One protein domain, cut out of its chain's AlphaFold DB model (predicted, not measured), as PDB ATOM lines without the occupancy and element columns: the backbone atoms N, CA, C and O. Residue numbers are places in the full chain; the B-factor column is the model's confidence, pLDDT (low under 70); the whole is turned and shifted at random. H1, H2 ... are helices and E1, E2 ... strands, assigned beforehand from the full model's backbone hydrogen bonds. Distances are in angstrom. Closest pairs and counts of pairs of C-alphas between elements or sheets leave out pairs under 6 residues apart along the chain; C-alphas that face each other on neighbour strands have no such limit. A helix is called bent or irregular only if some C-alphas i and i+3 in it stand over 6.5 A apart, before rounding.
ATOM      1  N   GLU A  13      36.579 -13.747  30.788       73.06
ATOM      2  CA  GLU A  13      37.903 -14.158  31.286       73.06
ATOM      3  C   GLU A  13      39.060 -13.299  30.731       73.06
ATOM      4  O   GLU A  13      40.178 -13.368  31.231       73.06
ATOM      5  N   HIS A  14      38.810 -12.483  29.701       75.25
ATOM      6  CA  HIS A  14      39.790 -11.603  29.060       75.25
ATOM      7  C   HIS A  14      39.568 -10.111  29.383       75.25
ATOM      8  O   HIS A  14      40.249  -9.265  28.803       75.25
ATOM      9  N   GLU A  15      38.617  -9.765  30.259       65.56
ATOM     10  CA  GLU A  15      38.230  -8.368  30.525       65.56
ATOM     11  C   GLU A  15      39.339  -7.559  31.231       65.56
ATOM     12  O   GLU A  15      39.480  -6.360  30.990       65.56
ATOM     13  N   GLU A  16      40.187  -8.218  32.028       68.19
ATOM     14  CA  GLU A  16      41.328  -7.596  32.724       68.19
ATOM     15  C   GLU A  16      42.603  -7.468  31.853       68.19
ATOM     16  O   GLU A  16      43.602  -6.888  32.285       68.19
ATOM     17  N   GLU A  17      42.600  -7.989  30.621       73.12
ATOM     18  CA  GLU A  17      43.799  -8.076  29.778       73.12
ATOM     19  C   GLU A  17      44.091  -6.814  28.947       73.12
ATOM     20  O   GLU A  17      43.209  -6.137  28.414       73.12
ATOM     21  N   PHE A  18      45.380  -6.523  28.737       69.12
ATOM     22  CA  PHE A  18      45.797  -5.303  28.042       69.12
ATOM     23  C   PHE A  18      45.515  -5.334  26.526       69.12
ATOM     24  O   PHE A  18      46.245  -5.945  25.738       69.12
ATOM     25  N   LEU A  19      44.517  -4.554  26.100       76.50
ATOM     26  CA  LEU A  19      44.131  -4.319  24.701       76.50
ATOM     27  C   LEU A  19      45.136  -3.423  23.941       76.50
ATOM     28  O   LEU A  19      44.870  -2.262  23.628       76.50
ATOM     29  N   ASN A  20      46.324  -3.956  23.644       77.06
ATOM     30  CA  ASN A  20      47.418  -3.204  23.011       77.06
ATOM     31  C   ASN A  20      47.429  -3.242  21.471       77.06
ATOM     32  O   ASN A  20      48.126  -2.432  20.846       77.06
ATOM     33  N   MET A  21      46.669  -4.149  20.850       82.38
ATOM     34  CA  MET A  21      46.623  -4.352  19.396       82.38
ATOM     35  C   MET A  21      45.193  -4.179  18.862       82.38
ATOM     36  O   MET A  21      44.226  -4.437  19.568       82.38
ATOM     37  N   VAL A  22      45.049  -3.767  17.603       83.44
ATOM     38  CA  VAL A  22      43.766  -3.680  16.886       83.44
ATOM     39  C   VAL A  22      43.834  -4.488  15.593       83.44
ATOM     40  O   VAL A  22      44.827  -4.412  14.865       83.44
ATOM     41  N   CYS A  23      42.792  -5.273  15.311       82.38
ATOM     42  CA  CYS A  23      42.623  -5.945  14.026       82.38
ATOM     43  C   CYS A  23      42.043  -4.960  13.001       82.38
ATOM     44  O   CYS A  23      40.928  -4.477  13.181       82.38
ATOM     45  N   ILE A  24      42.783  -4.690  11.923       75.56
ATOM     46  CA  ILE A  24      42.378  -3.747  10.860       75.56
ATOM     47  C   ILE A  24      42.064  -4.434   9.523       75.56
ATOM     48  O   ILE A  24      41.754  -3.762   8.543       75.56
ATOM     49  N   ASP A  25      42.141  -5.764   9.484       76.44
ATOM     50  CA  ASP A  25      41.885  -6.575   8.295       76.44
ATOM     51  C   ASP A  25      40.430  -6.444   7.807       76.44
ATOM     52  O   ASP A  25      39.475  -6.687   8.550       76.44
ATOM     53  N   GLU A  26      40.254  -6.074   6.540       68.38
ATOM     54  CA  GLU A  26      38.944  -5.912   5.898       68.38
ATOM     55  C   GLU A  26      38.152  -7.221   5.818       68.38
ATOM     56  O   GLU A  26      36.923  -7.189   5.851       68.38
ATOM     57  N   LYS A  27      38.833  -8.373   5.763       71.38
ATOM     58  CA  LYS A  27      38.201  -9.700   5.687       71.38
ATOM     59  C   LYS A  27      37.818 -10.257   7.057       71.38
ATOM     60  O   LYS A  27      37.228 -11.332   7.139       71.38
ATOM     61  N   CYS A  28      38.174  -9.565   8.140       73.56
ATOM     62  CA  CYS A  28      37.905 -10.021   9.493       73.56
ATOM     63  C   CYS A  28      36.624  -9.392  10.053       73.56
ATOM     64  O   CYS A  28      36.650  -8.289  10.591       73.56
ATOM     65  N   ASN A  29      35.522 -10.143  10.022       63.47
ATOM     66  CA  ASN A  29      34.207  -9.702  10.515       63.47
ATOM     67  C   ASN A  29      34.154  -9.345  12.018       63.47
ATOM     68  O   ASN A  29      33.120  -8.877  12.483       63.47
ATOM     69  N   LYS A  30      35.219  -9.602  12.796       67.50
ATOM     70  CA  LYS A  30      35.252  -9.337  14.243       67.50
ATOM     71  C   LYS A  30      35.708  -7.917  14.617       67.50
ATOM     72  O   LYS A  30      35.491  -7.553  15.763       67.50
ATOM     73  N   HIS A  31      36.361  -7.159  13.716       66.69
ATOM     74  CA  HIS A  31      36.856  -5.764  13.900       66.69
ATOM     75  C   HIS A  31      37.096  -5.331  15.367       66.69
ATOM     76  O   HIS A  31      36.494  -4.377  15.856       66.69
ATOM     77  N   GLN A  32      37.969  -6.045  16.084       75.00
ATOM     78  CA  GLN A  32      38.104  -5.918  17.542       75.00
ATOM     79  C   GLN A  32      39.481  -5.423  18.004       75.00
ATOM     80  O   GLN A  32      40.504  -5.580  17.323       75.00
ATOM     81  N   LEU A  33      39.490  -4.845  19.206       79.69
ATOM     82  CA  LEU A  33      40.686  -4.676  20.021       79.69
ATOM     83  C   LEU A  33      41.111  -6.047  20.564       79.69
ATOM     84  O   LEU A  33      40.303  -6.794  21.110       79.69
ATOM     85  N   LEU A  34      42.388  -6.383  20.407       78.75
ATOM     86  CA  LEU A  34      42.934  -7.698  20.722       78.75
ATOM     87  C   LEU A  34      43.695  -7.660  22.050       78.75
ATOM     88  O   LEU A  34      44.685  -6.932  22.183       78.75
ATOM     89  N   CYS A  35      43.262  -8.492  22.999       77.75
ATOM     90  CA  CYS A  35      44.087  -8.932  24.122       77.75
ATOM     91  C   CYS A  35      45.070 -10.032  23.676       77.75
ATOM     92  O   CYS A  35      45.030 -10.485  22.527       77.75
ATOM     93  N   VAL A  36      45.932 -10.490  24.588       76.94
ATOM     94  CA  VAL A  36      46.945 -11.525  24.309       76.94
ATOM     95  C   VAL A  36      46.314 -12.837  23.817       76.94
ATOM     96  O   VAL A  36      46.811 -13.412  22.853       76.94
ATOM     97  N   TYR A  37      45.179 -13.260  24.382       78.00
ATOM     98  CA  TYR A  37      44.466 -14.473  23.955       78.00
ATOM     99  C   TYR A  37      43.682 -14.265  22.646       78.00
ATOM    100  O   TYR A  37      43.837 -15.028  21.693       78.00
ATOM    101  N   CYS A  38      42.919 -13.165  22.529       78.00
ATOM    102  CA  CYS A  38      42.219 -12.790  21.288       78.00
ATOM    103  C   CYS A  38      43.197 -12.615  20.091       78.00
ATOM    104  O   CYS A  38      42.777 -12.677  18.935       78.00
ATOM    105  N   MET A  39      44.510 -12.429  20.311       78.62
ATOM    106  CA  MET A  39      45.509 -12.412  19.233       78.62
ATOM    107  C   MET A  39      45.711 -13.763  18.527       78.62
ATOM    108  O   MET A  39      46.146 -13.736  17.368       78.62
ATOM    109  N   GLU A  40      45.437 -14.906  19.164       78.94
ATOM    110  CA  GLU A  40      45.666 -16.230  18.564       78.94
ATOM    111  C   GLU A  40      44.685 -16.518  17.425       78.94
ATOM    112  O   GLU A  40      45.109 -16.839  16.314       78.94
ATOM    113  N   GLU A  41      43.390 -16.265  17.636       78.25
ATOM    114  CA  GLU A  41      42.362 -16.385  16.588       78.25
ATOM    115  C   GLU A  41      42.635 -15.486  15.370       78.25
ATOM    116  O   GLU A  41      42.201 -15.770  14.256       78.25
ATOM    117  N   HIS A  42      43.367 -14.390  15.579       81.00
ATOM    118  CA  HIS A  42      43.680 -13.400  14.555       81.00
ATOM    119  C   HIS A  42      45.071 -13.582  13.932       81.00
ATOM    120  O   HIS A  42      45.553 -12.654  13.292       81.00
ATOM    121  N   GLN A  43      45.780 -14.704  14.129       78.44
ATOM    122  CA  GLN A  43      47.159 -14.895  13.624       78.44
ATOM    123  C   GLN A  43      47.358 -14.545  12.135       78.44
ATOM    124  O   GLN A  43      48.405 -14.005  11.788       78.44
ATOM    125  N   SER A  44      46.359 -14.793  11.284       80.50
ATOM    126  CA  SER A  44      46.372 -14.473   9.849       80.50
ATOM    127  C   SER A  44      45.944 -13.041   9.498       80.50
ATOM    128  O   SER A  44      46.108 -12.632   8.351       80.50
ATOM    129  N   CYS A  45      45.389 -12.281  10.447       84.00
ATOM    130  CA  CYS A  45      44.859 -10.939  10.212       84.00
ATOM    131  C   CYS A  45      45.939  -9.854  10.279       84.00
ATOM    132  O   CYS A  45      46.889  -9.937  11.062       84.00
ATOM    133  N   ILE A  46      45.719  -8.756   9.556       79.38
ATOM    134  CA  ILE A  46      46.501  -7.521   9.715       79.38
ATOM    135  C   ILE A  46      46.214  -6.889  11.094       79.38
ATOM    136  O   ILE A  46      45.079  -6.507  11.400       79.38
ATOM    137  N   LYS A  47      47.257  -6.752  11.925       82.94
ATOM    138  CA  LYS A  47      47.199  -6.194  13.291       82.94
ATOM    139  C   LYS A  47      48.087  -4.961  13.421       82.94
ATOM    140  O   LYS A  47      49.240  -4.995  12.999       82.94
ATOM    141  N   HIS A  48      47.608  -3.916  14.090       79.75
ATOM    142  CA  HIS A  48      48.400  -2.721  14.405       79.75
ATOM    143  C   HIS A  48      48.441  -2.430  15.914       79.75
ATOM    144  O   HIS A  48      47.439  -2.642  16.594       79.75
ATOM    145  N   PRO A  49      49.550  -1.895  16.461       85.38
ATOM    146  CA  PRO A  49      49.571  -1.379  17.828       85.38
ATOM    147  C   PRO A  49      48.611  -0.195  17.976       85.38
ATOM    148  O   PRO A  49      48.706   0.772  17.214       85.38
ATOM    149  N   VAL A  50      47.739  -0.218  18.987       80.56
ATOM    150  CA  VAL A  50      46.682   0.796  19.191       80.56
ATOM    151  C   VAL A  50      47.265   2.211  19.275       80.56
ATOM    152  O   VAL A  50      46.769   3.130  18.627       80.56
ATOM    153  N   LYS A  51      48.394   2.394  19.977       78.56
ATOM    154  CA  LYS A  51      49.096   3.693  20.073       78.56
ATOM    155  C   LYS A  51      49.622   4.226  18.732       78.56
ATOM    156  O   LYS A  51      49.786   5.437  18.599       78.56
ATOM    157  N   LYS A  52      49.923   3.346  17.768       78.75
ATOM    158  CA  LYS A  52      50.318   3.737  16.406       78.75
ATOM    159  C   LYS A  52      49.069   4.039  15.577       78.75
ATOM    160  O   LYS A  52      48.949   5.144  15.070       78.75
ATOM    161  N   PHE A  53      48.097   3.126  15.563       79.06
ATOM    162  CA  PHE A  53      46.815   3.304  14.873       79.06
ATOM    163  C   PHE A  53      46.116   4.627  15.236       79.06
ATOM    164  O   PHE A  53      45.777   5.403  14.351       79.06
ATOM    165  N   LEU A  54      45.980   4.940  16.532       76.12
ATOM    166  CA  LEU A  54      45.364   6.190  16.994       76.12
ATOM    167  C   LEU A  54      46.162   7.441  16.596       76.12
ATOM    168  O   LEU A  54      45.570   8.495  16.375       76.12
ATOM    169  N   ARG A  55      47.494   7.348  16.502       79.56
ATOM    170  CA  ARG A  55      48.351   8.454  16.049       79.56
ATOM    171  C   ARG A  55      48.157   8.706  14.559       79.56
ATOM    172  O   ARG A  55      47.945   9.851  14.172       79.56
ATOM    173  N   ASP A  56      48.201   7.647  13.760       73.19
ATOM    174  CA  ASP A  56      48.097   7.710  12.304       73.19
ATOM    175  C   ASP A  56      46.683   8.188  11.899       73.19
ATOM    176  O   ASP A  56      46.544   9.139  11.130       73.19
ATOM    177  N   PHE A  57      45.634   7.653  12.540       71.94
ATOM    178  CA  PHE A  57      44.240   8.090  12.375       71.94
ATOM    179  C   PHE A  57      44.023   9.556  12.796       71.94
ATOM    180  O   PHE A  57      43.396  10.329  12.071       71.94
ATOM    181  N   LYS A  58      44.594   9.989  13.932       71.12
ATOM    182  CA  LYS A  58      44.539  11.398  14.362       71.12
ATOM    183  C   LYS A  58      45.294  12.324  13.400       71.12
ATOM    184  O   LYS A  58      44.853  13.449  13.173       71.12
ATOM    185  N   SER A  59      46.403  11.863  12.820       69.75
ATOM    186  CA  SER A  59      47.154  12.615  11.811       69.75
ATOM    187  C   SER A  59      46.327  12.822  10.540       69.75
ATOM    188  O   SER A  59      46.279  13.939  10.035       69.75
ATOM    189  N   GLN A  60      45.628  11.784  10.070       64.81
ATOM    190  CA  GLN A  60      44.750  11.856   8.894       64.81
ATOM    191  C   GLN A  60      43.530  12.759   9.122       64.81
ATOM    192  O   GLN A  60      43.193  13.569   8.259       64.81
ATOM    193  N   LEU A  61      42.916  12.697  10.310       61.88
ATOM    194  CA  LEU A  61      41.859  13.632  10.713       61.88
ATOM    195  C   LEU A  61      42.340  15.091  10.696       61.88
ATOM    196  O   LEU A  61      41.617  15.973  10.237       61.88
ATOM    197  N   HIS A  62      43.554  15.370  11.177       62.84
ATOM    198  CA  HIS A  62      44.096  16.730  11.159       62.84
ATOM    199  C   HIS A  62      44.495  17.203   9.752       62.84
ATOM    200  O   HIS A  62      44.227  18.360   9.429       62.84
ATOM    201  N   SER A  63      45.067  16.343   8.900       61.97
ATOM    202  CA  SER A  63      45.413  16.727   7.524       61.97
ATOM    203  C   SER A  63      44.175  16.972   6.657       61.97
ATOM    204  O   SER A  63      44.140  17.952   5.920       61.97
ATOM    205  N   GLN A  64      43.124  16.153   6.784       57.41
ATOM    206  CA  GLN A  64      41.881  16.375   6.036       57.41
ATOM    207  C   GLN A  64      41.116  17.615   6.510       57.41
ATOM    208  O   GLN A  64      40.627  18.373   5.677       57.41
ATOM    209  N   ASN A  65      41.059  17.888   7.820       55.16
ATOM    210  CA  ASN A  65      40.421  19.110   8.326       55.16
ATOM    211  C   ASN A  65      41.120  20.393   7.835       55.16
ATOM    212  O   ASN A  65      40.446  21.391   7.589       55.16
ATOM    213  N   ALA A  66      42.442  20.364   7.629       57.53
ATOM    214  CA  ALA A  66      43.177  21.482   7.032       57.53
ATOM    215  C   ALA A  66      42.848  21.694   5.536       57.53
ATOM    216  O   ALA A  66      42.833  22.830   5.071       57.53
ATOM    217  N   GLU A  67      42.536  20.628   4.790       57.66
ATOM    218  CA  GLU A  67      42.098  20.713   3.386       57.66
ATOM    219  C   GLU A  67      40.600  21.002   3.197       57.66
ATOM    220  O   GLU A  67      40.185  21.378   2.097       57.66
ATOM    221  N   LEU A  68      39.771  20.778   4.219       57.66
ATOM    222  CA  LEU A  68      38.321  20.978   4.144       57.66
ATOM    223  C   LEU A  68      37.930  22.456   4.253       57.66
ATOM    224  O   LEU A  68      37.019  22.873   3.543       57.66
ATOM    225  N   SER A  69      38.631  23.258   5.067       60.19
ATOM    226  CA  SER A  69      38.288  24.679   5.259       60.19
ATOM    227  C   SER A  69      38.273  25.487   3.950       60.19
ATOM    228  O   SER A  69      37.237  26.086   3.669       60.19
ATOM    229  N   PRO A  70      39.313  25.452   3.085       66.00
ATOM    230  CA  PRO A  70      39.297  26.228   1.839       66.00
ATOM    231  C   PRO A  70      38.182  25.784   0.883       66.00
ATOM    232  O   PRO A  70      37.575  26.605   0.208       66.00
ATOM    233  N   LYS A  71      37.861  24.481   0.870       62.22
ATOM    234  CA  LYS A  71      36.792  23.910   0.033       62.22
ATOM    235  C   LYS A  71      35.396  24.337   0.502       62.22
ATOM    236  O   LYS A  71      34.480  24.382  -0.314       62.22
ATOM    237  N   ILE A  72      35.220  24.634   1.793       65.19
ATOM    238  CA  ILE A  72      33.982  25.212   2.338       65.19
ATOM    239  C   ILE A  72      33.861  26.678   1.908       65.19
ATOM    240  O   ILE A  72      32.800  27.071   1.428       65.19
ATOM    241  N   ASP A  73      34.942  27.454   2.005       71.25
ATOM    242  CA  ASP A  73      34.965  28.859   1.580       71.25
ATOM    243  C   ASP A  73      34.702  29.002   0.064       71.25
ATOM    244  O   ASP A  73      33.870  29.814  -0.347       71.25
TER     245      ASP A  73
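AT A GLANCE: This is residues 13 to 73 of the 719 residues of an uncharacterized protein of Paramecium tetraurelia (UniProt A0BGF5). A small head made largely of loops, residues 13 to 54, has one long straight helix, H2, leading out of it like a handle, with residues 55 to 73 sticking out free. In the head, a two-strand antiparallel ribbon, E1 and E2, lies where H2 begins, and a long loop and the one-turn helix H1 fill the way between the two strands. The printed part has 61 residues with two named strands and two named helices, in the order E1, H1, E2, H2, and its class is mostly helix. It is only just loose, close to extended, with a radius of gyration of the C-alphas of 15.6 A; the C-alphas span 52 by 25 by 15 A, and H2 makes much of the length.

IN THESE COORDINATES: The printed part begins at Glu 13, with its C-alpha at (37.903, -14.158, 31.286). Strand E1 is residues 21 to 23, 6.9 A long, and begins at C-alpha 21 at (46.623, -4.352, 19.396). Helix H1 is residues 38 to 41, 5.9 A long. Strand E2 is residues 47 to 49, 7.0 A long. Helix H2 is residues 50 to 73, 35.1 A from first to last C-alpha, and ends at C-alpha 73 at (34.965, 28.859, 1.580). H2 is neither bent nor irregular, but only just: C-alphas 67 and 70 are 6.4 A apart.

HOW THE PARTS SIT: E1 and E2 are antiparallel neighbours, with 149 degrees between their directions. The C-alphas of Met 21 and Pro 49 face each other at 4.5 A; N 22 and O 48 are within hydrogen-bond range at 2.8 A, as are N 48 and O 22 at 2.9 A. Residues 21 to 22 of E1 also pair, antiparallel, with residues 33 to 34. E1 and H1 are near each other, with 5 pairs of C-alphas within 10 A. E1 and H2 have 3 pairs of C-alphas within 8 A, the closest being those of Met 21 and Val 50, 5.2 A apart. H1 and H2 are apart. In H2, 16 of 20 O i to N i+4 pairs are within hydrogen-bond range; H1 is too short for such a pair, and its one O i to N i+3 pair is not within range.

THE WHOLE: The two C-alphas farthest apart are those of Glu 13 and Asp 73, 52.4 A. Without residues 55 to 73 the body spans 27 by 22 by 14 A, with a radius of gyration of 9.7 A. The printed part has no cut. The link from E1 to H1, residues 24 to 37, is long; those from H1 to E2 and from E2 to H2 are tight. The mean pLDDT of the printed part is 72.8, and 21 residues are under 70, among them residues 59 to 72.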